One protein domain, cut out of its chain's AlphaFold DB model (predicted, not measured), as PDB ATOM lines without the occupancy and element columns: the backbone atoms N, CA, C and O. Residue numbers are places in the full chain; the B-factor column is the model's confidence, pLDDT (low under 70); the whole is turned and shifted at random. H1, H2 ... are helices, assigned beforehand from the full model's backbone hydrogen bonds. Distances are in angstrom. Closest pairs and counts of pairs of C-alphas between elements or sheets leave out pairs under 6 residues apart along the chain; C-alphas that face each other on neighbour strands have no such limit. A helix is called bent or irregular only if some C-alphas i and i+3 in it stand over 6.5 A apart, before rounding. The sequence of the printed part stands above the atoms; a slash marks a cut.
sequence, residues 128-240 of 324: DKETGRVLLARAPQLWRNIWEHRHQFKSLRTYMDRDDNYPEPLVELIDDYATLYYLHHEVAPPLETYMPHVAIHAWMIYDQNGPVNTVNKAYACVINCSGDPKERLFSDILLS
ATOM      1  N   ASP A 128      41.084  36.667 -27.366       92.19
ATOM      2  CA  ASP A 128      42.425  36.800 -26.805       92.19
ATOM      3  C   ASP A 128      42.901  38.249 -26.943       92.19
ATOM      4  O   ASP A 128      43.472  38.667 -27.953       92.19
ATOM      5  N   LYS A 129      42.654  39.030 -25.887       93.44
ATOM      6  CA  LYS A 129      42.991  40.455 -25.844       93.44
ATOM      7  C   LYS A 129      44.488  40.722 -25.964       93.44
ATOM      8  O   LYS A 129      44.850  41.808 -26.411       93.44
ATOM      9  N   GLU A 130      45.346  39.798 -25.538       94.38
ATOM     10  CA  GLU A 130      46.788  40.033 -25.569       94.38
ATOM     11  C   GLU A 130      47.317  39.854 -26.988       94.38
ATOM     12  O   GLU A 130      47.901  40.783 -27.549       94.38
ATOM     13  N   THR A 131      46.985  38.728 -27.624       94.44
ATOM     14  CA  THR A 131      47.291  38.510 -29.044       94.44
ATOM     15  C   THR A 131      46.665  39.608 -29.910       94.44
ATOM     16  O   THR A 131      47.334  40.164 -30.785       94.44
ATOM     17  N   GLY A 132      45.421  39.999 -29.613       96.31
ATOM     18  CA  GLY A 132      44.726  41.092 -30.289       96.31
ATOM     19  C   GLY A 132      45.458  42.435 -30.199       96.31
ATOM     20  O   GLY A 132      45.629  43.116 -31.208       96.31
ATOM     21  N   ARG A 133      45.977  42.806 -29.019       96.25
ATOM     22  CA  ARG A 133      46.774  44.037 -28.855       96.25
ATOM     23  C   ARG A 133      48.052  44.015 -29.682       96.25
ATOM     24  O   ARG A 133      48.362  45.021 -30.317       96.25
ATOM     25  N   VAL A 134      48.779  42.897 -29.699       96.19
ATOM     26  CA  VAL A 134      50.020  42.780 -30.483       96.19
ATOM     27  C   VAL A 134      49.727  42.876 -31.982       96.19
ATOM     28  O   VAL A 134      50.415  43.603 -32.701       96.19
ATOM     29  N   LEU A 135      48.672  42.201 -32.449       96.88
ATOM     30  CA  LEU A 135      48.200  42.272 -33.834       96.88
ATOM     31  C   LEU A 135      47.854  43.703 -34.254       96.88
ATOM     32  O   LEU A 135      48.304  44.157 -35.307       96.88
ATOM     33  N   LEU A 136      47.078  44.416 -33.433       96.56
ATOM     34  CA  LEU A 136      46.646  45.787 -33.715       96.56
ATOM     35  C   LEU A 136      47.801  46.792 -33.637       96.56
ATOM     36  O   LEU A 136      47.860  47.704 -34.458       96.56
ATOM     37  N   ALA A 137      48.761  46.599 -32.729       96.00
ATOM     38  CA  ALA A 137      49.947  47.453 -32.632       96.00
ATOM     39  C   ALA A 137      50.819  47.405 -33.900       96.00
ATOM     40  O   ALA A 137      51.422  48.410 -34.276       96.00
ATOM     41  N   ARG A 138      50.874  46.252 -34.582       95.56
ATOM     42  CA  ARG A 138      51.642  46.064 -35.828       95.56
ATOM     43  C   ARG A 138      50.805  46.271 -37.096       95.56
ATOM     44  O   ARG A 138      51.364  46.328 -38.192       95.56
ATOM     45  N   ALA A 139      49.488  46.433 -36.963       94.31
ATOM     46  CA  ALA A 139      48.576  46.576 -38.093       94.31
ATOM     47  C   ALA A 139      48.919  47.759 -39.020       94.31
ATOM     48  O   ALA A 139      48.957  47.533 -40.229       94.31
ATOM     49  N   PRO A 140      49.240  48.981 -38.535       94.81
ATOM     50  CA  PRO A 140      49.560  50.093 -39.433       94.81
ATOM     51  C   PRO A 140      50.746  49.800 -40.358       94.81
ATOM     52  O   PRO A 140      50.711  50.150 -41.533       94.81
ATOM     53  N   GLN A 141      51.782  49.120 -39.850       96.31
ATOM     54  CA  GLN A 141      52.948  48.740 -40.651       96.31
ATOM     55  C   GLN A 141      52.580  47.701 -41.718       96.31
ATOM     56  O   GLN A 141      52.961  47.854 -42.876       96.31
ATOM     57  N   LEU A 142      51.815  46.674 -41.335       96.81
ATOM     58  CA  LEU A 142      51.343  45.630 -42.243       96.81
ATOM     59  C   LEU A 142      50.481  46.200 -43.370       96.81
ATOM     60  O   LEU A 142      50.771  45.985 -44.542       96.81
ATOM     61  N   TRP A 143      49.439  46.952 -43.024       96.44
ATOM     62  CA  TRP A 143      48.491  47.475 -44.003       96.44
ATOM     63  C   TRP A 143      49.104  48.539 -44.900       96.44
ATOM     64  O   TRP A 143      48.784  48.589 -46.087       96.44
ATOM     65  N   ARG A 144      50.036  49.342 -44.375       95.75
ATOM     66  CA  ARG A 144      50.831  50.251 -45.198       95.75
ATOM     67  C   ARG A 144      51.700  49.489 -46.194       95.75
ATOM     68  O   ARG A 144      51.693  49.838 -47.369       95.75
ATOM     69  N   ASN A 145      52.399  48.439 -45.761       96.00
ATOM     70  CA  ASN A 145      53.215  47.619 -46.657       96.00
ATOM     71  C   ASN A 145      52.361  46.963 -47.758       96.00
ATOM     72  O   ASN A 145      52.712  47.055 -48.933       96.00
ATOM     73  N   ILE A 146      51.212  46.390 -47.390       95.12
ATOM     74  CA  ILE A 146      50.206  45.856 -48.321       95.12
ATOM     75  C   ILE A 146      49.798  46.945 -49.330       95.12
ATOM     76  O   ILE A 146      49.879  46.744 -50.541       95.12
ATOM     77  N   TRP A 147      49.422  48.132 -48.851       93.81
ATOM     78  CA  TRP A 147      49.014  49.257 -49.695       93.81
ATOM     79  C   TRP A 147      50.108  49.732 -50.662       93.81
ATOM     80  O   TRP A 147      49.834  49.994 -51.836       93.81
ATOM     81  N   GLU A 148      51.356  49.833 -50.207       93.19
ATOM     82  CA  GLU A 148      52.499  50.239 -51.034       93.19
ATOM     83  C   GLU A 148      52.750  49.245 -52.188       93.19
ATOM     84  O   GLU A 148      53.118  49.658 -53.291       93.19
ATOM     85  N   HIS A 149      52.414  47.965 -51.999       93.31
ATOM     86  CA  HIS A 149      52.547  46.901 -53.004       93.31
ATOM     87  C   HIS A 149      51.249  46.580 -53.766       93.31
ATOM     88  O   HIS A 149      51.206  45.615 -54.527       93.31
ATOM     89  N   ARG A 150      50.201  47.407 -53.642       91.06
ATOM     90  CA  ARG A 150      48.871  47.179 -54.255       91.06
ATOM     91  C   ARG A 150      48.872  46.869 -55.755       91.06
ATOM     92  O   ARG A 150      48.034  46.111 -56.226       91.06
ATOM     93  N   HIS A 151      49.834  47.407 -56.504       87.50
ATOM     94  CA  HIS A 151      49.988  47.170 -57.944       87.50
ATOM     95  C   HIS A 151      50.375  45.718 -58.287       87.50
ATOM     96  O   HIS A 151      50.273  45.301 -59.437       87.50
ATOM     97  N   GLN A 152      50.836  44.954 -57.297       87.19
ATOM     98  CA  GLN A 152      51.226  43.551 -57.429       87.19
ATOM     99  C   GLN A 152      50.090  42.604 -57.035       87.19
ATOM    100  O   GLN A 152      50.240  41.390 -57.159       87.19
ATOM    101  N   PHE A 153      48.955  43.140 -56.574       82.25
ATOM    102  CA  PHE A 153      47.812  42.339 -56.167       82.25
ATOM    103  C   PHE A 153      47.251  41.583 -57.360       82.25
ATOM    104  O   PHE A 153      46.763  42.151 -58.337       82.25
ATOM    105  N   LYS A 154      47.322  40.265 -57.250       79.88
ATOM    106  CA  LYS A 154      46.706  39.310 -58.156       79.88
ATOM    107  C   LYS A 154      45.786  38.446 -57.312       79.88
ATOM    108  O   LYS A 154      46.043  38.248 -56.128       79.88
ATOM    109  N   SER A 155      44.725  37.937 -57.931       82.25
ATOM    110  CA  SER A 155      43.867  36.941 -57.288       82.25
ATOM    111  C   SER A 155      44.740  35.795 -56.775       82.25
ATOM    112  O   SER A 155      45.503  35.215 -57.551       82.25
ATOM    113  N   LEU A 156      44.656  35.526 -55.472       81.69
ATOM    114  CA  LEU A 156      45.371  34.427 -54.816       81.69
ATOM    115  C   LEU A 156      44.538  33.140 -54.833       81.69
ATOM    116  O   LEU A 156      45.047  32.071 -54.508       81.69
ATOM    117  N   ARG A 157      43.275  33.249 -55.256       75.31
ATOM    118  CA  ARG A 157      42.376  32.128 -55.507       75.31
ATOM    119  C   ARG A 157      42.765  31.336 -56.736       75.31
ATOM    120  O   ARG A 157      43.033  31.886 -57.812       75.31
ATOM    121  N   THR A 158      42.640  30.029 -56.606       73.38
ATOM    122  CA  THR A 158      42.677  29.115 -57.737       73.38
ATOM    123  C   THR A 158      41.369  29.046 -58.484       73.38
ATOM    124  O   THR A 158      40.358  29.624 -58.101       73.38
ATOM    125  N   TYR A 159      41.404  28.312 -59.593       70.25
ATOM    126  CA  TYR A 159      40.214  27.983 -60.354       70.25
ATOM    127  C   TYR A 159      39.146  27.299 -59.482       70.25
ATOM    128  O   TYR A 159      37.993  27.706 -59.523       70.25
ATOM    129  N   MET A 160      39.539  26.342 -58.629       67.12
ATOM    130  CA  MET A 160      38.596  25.653 -57.739       67.12
ATOM    131  C   MET A 160      38.018  26.605 -56.686       67.12
ATOM    132  O   MET A 160      36.814  26.605 -56.467       67.12
ATOM    133  N   ASP A 161      38.846  27.482 -56.109       70.31
ATOM    134  CA  ASP A 161      38.375  28.449 -55.108       70.31
ATOM    135  C   ASP A 161      37.339  29.425 -55.685       70.31
ATOM    136  O   ASP A 161      36.430  29.869 -54.985       70.31
ATOM    137  N   ARG A 162      37.471  29.766 -56.972       72.12
ATOM    138  CA  ARG A 162      36.502  30.603 -57.693       72.12
ATOM    139  C   ARG A 162      35.204  29.855 -57.967       72.12
ATOM    140  O   ARG A 162      34.142  30.432 -57.754       72.12
ATOM    141  N   ASP A 163      35.289  28.597 -58.398       70.44
ATOM    142  CA  ASP A 163      34.117  27.743 -58.624       70.44
ATOM    143  C   ASP A 163      33.318  27.535 -57.324       70.44
ATOM    144  O   ASP A 163      32.088  27.589 -57.332       70.44
ATOM    145  N   ASP A 164      34.019  27.387 -56.195       70.38
ATOM    146  CA  ASP A 164      33.430  27.242 -54.858       70.38
ATOM    147  C   ASP A 164      33.071  28.589 -54.194       70.38
ATOM    148  O   ASP A 164      32.567  28.624 -53.069       70.38
ATOM    149  N   ASN A 165      33.282  29.710 -54.895       73.06
ATOM    150  CA  ASN A 165      32.952  31.062 -54.446       73.06
ATOM    151  C   ASN A 165      33.608  31.452 -53.101       73.06
ATOM    152  O   ASN A 165      33.025  32.199 -52.307       73.06
ATOM    153  N   TYR A 166      34.823  30.964 -52.840       75.00
ATOM    154  CA  TYR A 166      35.601  31.355 -51.665       75.00
ATOM    155  C   TYR A 166      36.038  32.827 -51.759       75.00
ATOM    156  O   TYR A 166      36.284  33.323 -52.868       75.00
ATOM    157  N   PRO A 167      36.140  33.562 -50.634       77.75
ATOM    158  CA  PRO A 167      36.669  34.922 -50.642       77.75
ATOM    159  C   PRO A 167      38.155  34.932 -51.028       77.75
ATOM    160  O   PRO A 167      38.852  33.925 -50.944       77.75
ATOM    161  N   GLU A 168      38.675  36.082 -51.463       85.25
ATOM    162  CA  GLU A 168      40.128  36.214 -51.630       85.25
ATOM    163  C   GLU A 168      40.826  36.204 -50.258       85.25
ATOM    164  O   GLU A 168      40.358  36.886 -49.345       85.25
ATOM    165  N   PRO A 169      41.992  35.555 -50.104       87.12
ATOM    166  CA  PRO A 169      42.724  35.518 -48.833       87.12
ATOM    167  C   PRO A 169      42.982  36.898 -48.207       87.12
ATOM    168  O   PRO A 169      42.855  37.070 -46.997       87.12
ATOM    169  N   LEU A 170      43.289  37.915 -49.024       90.12
ATOM    170  CA  LEU A 170      43.481  39.289 -48.539       90.12
ATOM    171  C   LEU A 170      42.168  39.934 -48.054       90.12
ATOM    172  O   LEU A 170      42.185  40.751 -47.136       90.12
ATOM    173  N   VAL A 171      41.041  39.565 -48.671       89.38
ATOM    174  CA  VAL A 171      39.684  40.001 -48.296       89.38
ATOM    175  C   VAL A 171      39.276  39.353 -46.970       89.38
ATOM    176  O   VAL A 171      38.714  40.031 -46.116       89.38
ATOM    177  N   GLU A 172      39.615  38.083 -46.745       87.75
ATOM    178  CA  GLU A 172      39.407  37.456 -45.433       87.75
ATOM    179  C   GLU A 172      40.272  38.098 -44.349       87.75
ATOM    180  O   GLU A 172      39.765  38.457 -43.286       87.75
ATOM    181  N   LEU A 173      41.566  38.298 -44.632       92.94
ATOM    182  CA  LEU A 173      42.500  38.887 -43.674       92.94
ATOM    183  C   LEU A 173      41.999  40.242 -43.170       92.94
ATOM    184  O   LEU A 173      42.063  40.532 -41.976       92.94
ATOM    185  N   ILE A 174      41.516  41.088 -44.082       93.94
ATOM    186  CA  ILE A 174      41.081  42.435 -43.730       93.94
ATOM    187  C   ILE A 174      39.736  42.462 -42.999       93.94
ATOM    188  O   ILE A 174      39.562  43.304 -42.117       93.94
ATOM    189  N   ASP A 175      38.812  41.544 -43.298       90.75
ATOM    190  CA  ASP A 175      37.563  41.412 -42.537       90.75
ATOM    191  C   ASP A 175      37.827  40.953 -41.092       90.75
ATOM    192  O   ASP A 175      37.319  41.555 -40.136       90.75
ATOM    193  N   ASP A 176      38.705  39.963 -40.912       92.31
ATOM    194  CA  ASP A 176      39.097  39.473 -39.587       92.31
ATOM    195  C   ASP A 176      39.812  40.573 -38.782       92.31
ATOM    196  O   ASP A 176      39.510  40.788 -37.605       92.31
ATOM    197  N   TYR A 177      40.689  41.359 -39.416       95.44
ATOM    198  CA  TYR A 177      41.340  42.506 -38.772       95.44
ATOM    199  C   TYR A 177      40.370  43.633 -38.419       95.44
ATOM    200  O   TYR A 177      40.483  44.218 -37.341       95.44
ATOM    201  N   ALA A 178      39.420  43.953 -39.299       93.19
ATOM    202  CA  ALA A 178      38.410  44.966 -39.020       93.19
ATOM    203  C   ALA A 178      37.500  44.534 -37.864       93.19
ATOM    204  O   ALA A 178      37.164  45.345 -36.999       93.19
ATOM    205  N   THR A 179      37.155  43.246 -37.806       92.62
ATOM    206  CA  THR A 179      36.425  42.659 -36.680       92.62
ATOM    207  C   THR A 179      37.247  42.734 -35.393       92.62
ATOM    208  O   THR A 179      36.729  43.200 -34.378       92.62
ATOM    209  N   LEU A 180      38.531  42.365 -35.429       95.25
ATOM    210  CA  LEU A 180      39.430  42.481 -34.280       95.25
ATOM    211  C   LEU A 180      39.541  43.930 -33.783       95.25
ATOM    212  O   LEU A 180      39.431  44.184 -32.584       95.25
ATOM    213  N   TYR A 181      39.712  44.889 -34.695       95.19
ATOM    214  CA  TYR A 181      39.784  46.311 -34.364       95.19
ATOM    215  C   TYR A 181      38.498  46.778 -33.672       95.19
ATOM    216  O   TYR A 181      38.553  47.393 -32.607       95.19
ATOM    217  N   TYR A 182      37.336  46.431 -34.233       91.56
ATOM    218  CA  TYR A 182      36.041  46.791 -33.661       91.56
ATOM    219  C   TYR A 182      35.829  46.180 -32.269       91.56
ATOM    220  O   TYR A 182      35.343  46.859 -31.372       91.56
ATOM    221  N   LEU A 183      36.246  44.929 -32.044       92.62
ATOM    222  CA  LEU A 183      36.167  44.292 -30.722       92.62
ATOM    223  C   LEU A 183      37.023  44.995 -29.656       92.62
ATOM    224  O   LEU A 183      36.700  44.924 -28.472       92.62
ATOM    225  N   HIS A 184      38.114  45.649 -30.058       93.94
ATOM    226  CA  HIS A 184      39.025  46.345 -29.148       93.94
ATOM    227  C   HIS A 184      38.689  47.824 -28.941       93.94
ATOM    228  O   HIS A 184      38.968  48.360 -27.868       93.94
ATOM    229  N   HIS A 185      38.133  48.482 -29.959       92.75
ATOM    230  CA  HIS A 185      37.956  49.935 -29.980       92.75
ATOM    231  C   HIS A 185      36.496  50.389 -30.103       92.75
ATOM    232  O   HIS A 185      36.241  51.581 -29.970       92.75
ATOM    233  N   GLU A 186      35.556  49.477 -30.380       91.31
ATOM    234  CA  GLU A 186      34.119  49.745 -30.597       91.31
ATOM    235  C   GLU A 186      33.824  50.754 -31.724       91.31
ATOM    236  O   GLU A 186      32.724  51.290 -31.845       91.31
ATOM    237  N   VAL A 187      34.811  50.999 -32.585       90.38
ATOM    238  CA  VAL A 187      34.730  51.899 -33.737       90.38
ATOM    239  C   VAL A 187      35.399  51.254 -34.947       90.38
ATOM    240  O   VAL A 187      36.205  50.333 -34.810       90.38
ATOM    241  N   ALA A 188      35.059  51.726 -36.146       88.12
ATOM    242  CA  ALA A 188      35.708  51.275 -37.375       88.12
ATOM    243  C   ALA A 188      37.191  51.716 -37.424       88.12
ATOM    244  O   ALA A 188      37.525  52.763 -36.854       88.12
ATOM    245  N   PRO A 189      38.075  50.971 -38.119       89.12
ATOM    246  CA  PRO A 189      39.478  51.354 -38.275       89.12
ATOM    247  C   PRO A 189      39.606  52.726 -38.952       89.12
ATOM    248  O   PRO A 189      38.990  52.926 -39.998       89.12
ATOM    249  N   PRO A 190      40.382  53.679 -38.409       91.06
ATOM    250  CA  PRO A 190      40.551  54.989 -39.022       91.06
ATOM    251  C   PRO A 190      41.523  54.921 -40.215       91.06
ATOM    252  O   PRO A 190      42.233  53.926 -40.405       91.06
ATOM    253  N   LEU A 191      41.560  55.975 -41.038       89.62
ATOM    254  CA  LEU A 191      42.301  55.995 -42.311       89.62
ATOM    255  C   LEU A 191      43.807  55.746 -42.138       89.62
ATOM    256  O   LEU A 191      44.421  55.092 -42.981       89.62
ATOM    257  N   GLU A 192      44.382  56.197 -41.025       89.81
ATOM    258  CA  GLU A 192      45.804  56.084 -40.679       89.81
ATOM    259  C   GLU A 192      46.260  54.627 -40.520       89.81
ATOM    260  O   GLU A 192      47.452  54.332 -40.611       89.81
ATOM    261  N   THR A 193      45.322  53.698 -40.310       91.75
ATOM    262  CA  THR A 193      45.625  52.263 -40.239       91.75
ATOM    263  C   THR A 193      45.882  51.634 -41.600       91.75
ATOM    264  O   THR A 193      46.263  50.472 -41.637       91.75
ATOM    265  N   TYR A 194      45.633  52.342 -42.709       93.38
ATOM    266  CA  TYR A 194      45.635  51.817 -44.080       93.38
ATOM    267  C   TYR A 194      44.626  50.686 -44.366       93.38
ATOM    268  O   TYR A 194      44.412  50.384 -45.540       93.38
ATOM    269  N   MET A 195      43.919  50.132 -43.368       93.75
ATOM    270  CA  MET A 195      42.849  49.150 -43.605       93.75
ATOM    271  C   MET A 195      41.786  49.702 -44.569       93.75
ATOM    272  O   MET A 195      41.506  49.039 -45.565       93.75
ATOM    273  N   PRO A 196      41.266  50.938 -44.413       91.94
ATOM    274  CA  PRO A 196      40.265  51.448 -45.352       91.94
ATOM    275  C   PRO A 196      40.789  51.551 -46.794       91.94
ATOM    276  O   PRO A 196      40.057  51.256 -47.736       91.94
ATOM    277  N   HIS A 197      42.069  51.894 -46.978       91.44
ATOM    278  CA  HIS A 197      42.706  51.995 -48.297       91.44
ATOM    279  C   HIS A 197      42.748  50.635 -48.994       91.44
ATOM    280  O   HIS A 197      42.297  50.485 -50.132       91.44
ATOM    281  N   VAL A 198      43.244  49.623 -48.278       91.62
ATOM    282  CA  VAL A 198      43.343  48.258 -48.792       91.62
ATOM    283  C   VAL A 198      41.956  47.663 -49.030       91.62
ATOM    284  O   VAL A 198      41.754  47.025 -50.060       91.62
ATOM    285  N   ALA A 199      40.990  47.912 -48.143       90.75
ATOM    286  CA  ALA A 199      39.637  47.373 -48.250       90.75
ATOM    287  C   ALA A 199      38.898  47.892 -49.488       90.75
ATOM    288  O   ALA A 199      38.320  47.107 -50.237       90.75
ATOM    289  N   ILE A 200      38.951  49.204 -49.741       88.12
ATOM    290  CA  ILE A 200      38.319  49.791 -50.928       88.12
ATOM    291  C   ILE A 200      39.005  49.288 -52.200       88.12
ATOM    292  O   ILE A 200      38.331  48.917 -53.158       88.12
ATOM    293  N   HIS A 201      40.338  49.236 -52.217       88.25
ATOM    294  CA  HIS A 201      41.067  48.719 -53.372       88.25
ATOM    295  C   HIS A 201      40.733  47.251 -53.645       88.25
ATOM    296  O   HIS A 201      40.411  46.904 -54.779       88.25
ATOM    297  N   ALA A 202      40.719  46.405 -52.611       87.38
ATOM    298  CA  ALA A 202      40.310  45.006 -52.698       87.38
ATOM    299  C   ALA A 202      38.878  44.860 -53.245       87.38
ATOM    300  O   ALA A 202      38.658  44.068 -54.162       87.38
ATOM    301  N   TRP A 203      37.929  45.669 -52.757       85.44
ATOM    302  CA  TRP A 203      36.558  45.717 -53.278       85.44
ATOM    303  C   TRP A 203      36.511  46.025 -54.774       85.44
ATOM    304  O   TRP A 203      35.788  45.369 -55.528       85.44
ATOM    305  N   MET A 204      37.334  46.961 -55.242       82.62
ATOM    306  CA  MET A 204      37.368  47.312 -56.657       82.62
ATOM    307  C   MET A 204      37.968  46.209 -57.540       82.62
ATOM    308  O   MET A 204      37.453  45.979 -58.636       82.62
ATOM    309  N   ILE A 205      39.022  45.519 -57.090       81.62
ATOM    310  CA  ILE A 205      39.763  44.578 -57.948       81.62
ATOM    311  C   ILE A 205      39.263  43.126 -57.888       81.62
ATOM    312  O   ILE A 205      39.422  42.404 -58.873       81.62
ATOM    313  N   TYR A 206      38.658  42.676 -56.781       78.88
ATOM    314  CA  TYR A 206      38.483  41.235 -56.534       78.88
ATOM    315  C   TYR A 206      37.083  40.648 -56.731       78.88
ATOM    316  O   TYR A 206      36.978  39.437 -56.951       78.88
ATOM    317  N   ASP A 207      36.005  41.433 -56.686       68.69
ATOM    318  CA  ASP A 207      34.662  40.817 -56.644       68.69
ATOM    319  C   ASP A 207      34.145  40.255 -57.970       68.69
ATOM    320  O   ASP A 207      33.147  39.547 -57.996       68.69
ATOM    321  N   GLN A 208      34.934  40.377 -59.045       59.62
ATOM    322  CA  GLN A 208      34.679  39.634 -60.282       59.62
ATOM    323  C   GLN A 208      34.650  38.113 -60.091       59.62
ATOM    324  O   GLN A 208      34.053  37.435 -60.921       59.62
ATOM    325  N   ASN A 209      35.289  37.573 -59.044       53.16
ATOM    326  CA  ASN A 209      35.359  36.123 -58.860       53.16
ATOM    327  C   ASN A 209      34.848  35.618 -57.499       53.16
ATOM    328  O   ASN A 209      35.132  34.471 -57.174       53.16
ATOM    329  N   GLY A 210      34.166  36.425 -56.666       59.56
ATOM    330  CA  GLY A 210      33.494  35.951 -55.434       59.56
ATOM    331  C   GLY A 210      33.164  37.039 -54.397       59.56
ATOM    332  O   GLY A 210      33.296  38.222 -54.713       59.56
ATOM    333  N   PRO A 211      32.708  36.685 -53.178       61.41
ATOM    334  CA  PRO A 211      32.060  37.624 -52.266       61.41
ATOM    335  C   PRO A 211      33.081  38.550 -51.594       61.41
ATOM    336  O   PRO A 211      33.777  38.152 -50.665       61.41
ATOM    337  N   VAL A 212      33.144  39.811 -52.031       64.38
ATOM    338  CA  VAL A 212      33.984  40.850 -51.394       64.38
ATOM    339  C   VAL A 212      33.176  41.761 -50.462       64.38
ATOM    340  O   VAL A 212      33.733  42.556 -49.712       64.38
ATOM    341  N   ASN A 213      31.855  41.582 -50.404       64.00
ATOM    342  CA  ASN A 213      30.966  42.340 -49.516       64.00
ATOM    343  C   ASN A 213      31.211  42.072 -48.017       64.00
ATOM    344  O   ASN A 213      30.622  42.735 -47.165       64.00
ATOM    345  N   THR A 214      32.083  41.126 -47.665       67.94
ATOM    346  CA  THR A 214      32.485  40.869 -46.276       67.94
ATOM    347  C   THR A 214      33.335  42.003 -45.699       67.94
ATOM    348  O   THR A 214      33.218  42.301 -44.517       67.94
ATOM    349  N   VAL A 215      34.081  42.754 -46.519       72.06
ATOM    350  CA  VAL A 215      35.023  43.785 -46.029       72.06
ATOM    351  C   VAL A 215      34.371  45.116 -45.640       72.06
ATOM    352  O   VAL A 215      35.067  46.087 -45.344       72.06
ATOM    353  N   ASN A 216      33.038  45.167 -45.578       73.94
ATOM    354  CA  ASN A 216      32.261  46.356 -45.212       73.94
ATOM    355  C   ASN A 216      32.740  47.018 -43.911       73.94
ATOM    356  O   ASN A 216      32.819  48.244 -43.824       73.94
ATOM    357  N   LYS A 217      33.109  46.218 -42.903       73.81
ATOM    358  CA  LYS A 217      33.609  46.734 -41.619       73.81
ATOM    359  C   LYS A 217      34.933  47.488 -41.761       73.81
ATOM    360  O   LYS A 217      35.167  48.441 -41.021       73.81
ATOM    361  N   ALA A 218      35.779  47.093 -42.711       74.94
ATOM    362  CA  ALA A 218      37.120  47.644 -42.883       74.94
ATOM    363  C   ALA A 218      37.126  49.057 -43.488       74.94
ATOM    364  O   ALA A 218      38.056  49.817 -43.236       74.94
ATOM    365  N   TYR A 219      36.085  49.434 -44.241       76.69
ATOM    366  CA  TYR A 219      35.915  50.787 -44.789       76.69
ATOM    367  C   TYR A 219      34.698  51.534 -44.228       76.69
ATOM    368  O   TYR A 219      34.369  52.621 -44.699       76.69
ATOM    369  N   ALA A 220      34.035  51.009 -43.193       79.88
ATOM    370  CA  ALA A 220      32.881  51.667 -42.575       79.88
ATOM    371  C   ALA A 220      33.203  53.078 -42.040       79.88
ATOM    372  O   ALA A 220      32.326  53.942 -42.005       79.88
ATOM    373  N   CYS A 221      34.464  53.346 -41.672       75.69
ATOM    374  CA  CYS A 221      34.903  54.664 -41.210       75.69
ATOM    375  C   CYS A 221      34.724  55.763 -42.269       75.69
ATOM    376  O   CYS A 221      34.561  56.928 -41.916       75.69
ATOM    377  N   VAL A 222      34.724  55.403 -43.558       78.19
ATOM    378  CA  VAL A 222      34.740  56.344 -44.686       78.19
ATOM    379  C   VAL A 222      33.455  57.171 -44.746       78.19
ATOM    380  O   VAL A 222      33.502  58.332 -45.149       78.19
ATOM    381  N   ILE A 223      32.327  56.627 -44.267       76.06
ATOM    382  CA  ILE A 223      31.066  57.376 -44.106       76.06
ATOM    383  C   ILE A 223      31.263  58.585 -43.189       76.06
ATOM    384  O   ILE A 223      30.756  59.670 -43.466       76.06
ATOM    385  N   ASN A 224      31.998  58.382 -42.095       72.94
ATOM    386  CA  ASN A 224      32.160  59.363 -41.029       72.94
ATOM    387  C   ASN A 224      33.314  60.339 -41.303       72.94
ATOM    388  O   ASN A 224      33.444  61.346 -40.610       72.94
ATOM    389  N   CYS A 225      34.138  60.077 -42.323       73.44
ATOM    390  CA  CYS A 225      35.171  61.002 -42.766       73.44
ATOM    391  C   CYS A 225      34.544  62.185 -43.530       73.44
ATOM    392  O   CYS A 225      33.919  62.033 -44.590       73.44
ATOM    393  N   SER A 226      34.735  63.395 -43.008       67.62
ATOM    394  CA  SER A 226      34.369  64.642 -43.680       67.62
ATOM    395  C   SER A 226      35.583  65.278 -44.369       67.62
ATOM    396  O   SER A 226      36.714  65.150 -43.909       67.62
ATOM    397  N   GLY A 227      35.336  65.964 -45.491       73.81
ATOM    398  CA  GLY A 227      36.327  66.789 -46.187       73.81
ATOM    399  C   GLY A 227      37.482  66.038 -46.868       73.81
ATOM    400  O   GLY A 227      37.330  64.914 -47.349       73.81
ATOM    401  N   ASP A 228      38.635  66.708 -46.883       77.00
ATOM    402  CA  ASP A 228      39.864  66.404 -47.632       77.00
ATOM    403  C   ASP A 228      40.421  64.967 -47.445       77.00
ATOM    404  O   ASP A 228      40.756  64.329 -48.442       77.00
ATOM    405  N   PRO A 229      40.448  64.348 -46.243       80.75
ATOM    406  CA  PRO A 229      40.995  62.991 -46.085       80.75
ATOM    407  C   PRO A 229      40.257  61.918 -46.898       80.75
ATOM    408  O   PRO A 229      40.872  60.995 -47.431       80.75
ATOM    409  N   LYS A 230      38.932  62.046 -47.019       81.69
ATOM    410  CA  LYS A 230      38.102  61.137 -47.818       81.69
ATOM    411  C   LYS A 230      38.351  61.329 -49.312       81.69
ATOM    412  O   LYS A 230      38.424  60.358 -50.057       81.69
ATOM    413  N   GLU A 231      38.486  62.579 -49.741       81.19
ATOM    414  CA  GLU A 231      38.781  62.932 -51.130       81.19
ATOM    415  C   GLU A 231      40.165  62.437 -51.553       81.19
ATOM    416  O   GLU A 231      40.309  61.872 -52.636       81.19
ATOM    417  N   ARG A 232      41.168  62.556 -50.676       84.19
ATOM    418  CA  ARG A 232      42.507  61.992 -50.893       84.19
ATOM    419  C   ARG A 232      42.484  60.474 -50.993       84.19
ATOM    420  O   ARG A 232      43.039  59.943 -51.944       84.19
ATOM    421  N   LEU A 233      41.783  59.789 -50.087       85.38
ATOM    422  CA  LEU A 233      41.630  58.331 -50.130       85.38
ATOM    423  C   LEU A 233      41.105  57.860 -51.492       85.38
ATOM    424  O   LEU A 233      41.698  56.988 -52.127       85.38
ATOM    425  N   PHE A 234      40.002  58.449 -51.961       84.69
ATOM    426  CA  PHE A 234      39.467  58.098 -53.272       84.69
ATOM    427  C   PHE A 234      40.387  58.550 -54.402       84.69
ATOM    428  O   PHE A 234      40.569  57.793 -55.344       84.69
ATOM    429  N   SER A 235      41.031  59.713 -54.314       82.50
ATOM    430  CA  SER A 235      42.022  60.137 -55.313       82.50
ATOM    431  C   SER A 235      43.166  59.129 -55.444       82.50
ATOM    432  O   SER A 235      43.506  58.733 -56.556       82.50
ATOM    433  N   ASP A 236      43.709  58.634 -54.335       82.81
ATOM    434  CA  ASP A 236      44.820  57.679 -54.330       82.81
ATOM    435  C   ASP A 236      44.423  56.325 -54.938       82.81
ATOM    436  O   ASP A 236      45.224  55.667 -55.609       82.81
ATOM    437  N   ILE A 237      43.170  55.912 -54.750       82.69
ATOM    438  CA  ILE A 237      42.641  54.656 -55.294       82.69
ATOM    439  C   ILE A 237      42.220  54.804 -56.763       82.69
ATOM    440  O   ILE A 237      42.438  53.893 -57.564       82.69
ATOM    441  N   LEU A 238      41.603  55.928 -57.127       80.56
ATOM    442  CA  LEU A 238      40.978  56.150 -58.433       80.56
ATOM    443  C   LEU A 238      41.942  56.737 -59.463       80.56
ATOM    444  O   LEU A 238      41.848  56.400 -60.642       80.56
ATOM    445  N   LEU A 239      42.829  57.636 -59.033       75.44
ATOM    446  CA  LEU A 239      43.656  58.470 -59.908       75.44
ATOM    447  C   LEU A 239      45.146  58.126 -59.848       75.44
ATOM    448  O   LEU A 239      45.899  58.610 -60.694       75.44
ATOM    449  N   SER A 240      45.605  57.311 -58.888       72.31
ATOM    450  CA  SER A 240      47.018  56.918 -58.887       72.31
ATOM    451  C   SER A 240      47.339  56.007 -60.084       72.31
ATOM    452  O   SER A 240      46.483  55.230 -60.507       72.31
TER     453      SER A 240
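What this domain is: This is residues 128 to 240 of the 324 residues of an uncharacterized protein of Peniophora sp. CONT (UniProt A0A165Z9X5). Three helices, H3, H4 and H5, pack together as the core; the bent helix H1 crosses it on the side away from H5, its first arm on H3 and its second on H4. H6 packs on H4, and the small H2 lies beyond one end of the core. The 113 printed residues have six named helices, H1 to H6 in order, and no named strand: all helix, mostly crossed. The whole is compact, with a radius of gyration of the C-alphas of 14.1 A, and spans 38 by 37 by 23 A.

How they stand to each other: H1, residues 129 to 148, was assigned as one helix by its hydrogen bonds but is bent, with C-alphas 137 and 140 7.3 A apart; arms H1a, 129 to 137, and H1b, 140 to 148, stand at 44 degrees. H1a touches residues 180 to 184 alone of H3, residues 169 to 185; the closest C-alphas, Gly 132 and Leu 180, are 6.8 A apart. H1b touches residues 195 to 198 alone of H4, residues 195 to 209, the hub; the closest C-alphas, Trp 147 and Val 198, are 5.8 A apart. H3 and H5, residues 213 to 223, touch at a steep tilt of 50 degrees, closest at C-alphas 178 and 218, 4.9 A. H4 and H5 form a helical hairpin, closest at C-alphas 196 and 219, 4.4 A. H6, residues 228 to 238, touches residues 197 to 201 alone of H4, closest at C-alphas 237 and 201, 6.4 A. Every O i to N i+4 pair is within hydrogen-bond range in H1a, H1b, H3 and H6, but 8 of 11 in H4 and 1 of 7 in H5, which has 2 of 8 O i to N i+3 pairs.

Where its parts are: H1a begins at C-alpha 129 (42.991, 40.455, -25.844). H2 is residues 159 to 163. H3 is 24.2 A long, H4 21.4 A and H5 16.0 A; H4 and H5 are irregular, with C-alphas 205 and 208 7.5 A and 214 and 217 7.6 A apart. H6 ends at C-alpha 238 (40.978, 56.150, -58.433).

The domain as a whole: The farthest C-alphas, Met 160 and Gly 227, are 42.8 A apart. The printed part has no cut and no long link. The pLDDT is under 70 at residues 160, 207 to 214 and 226.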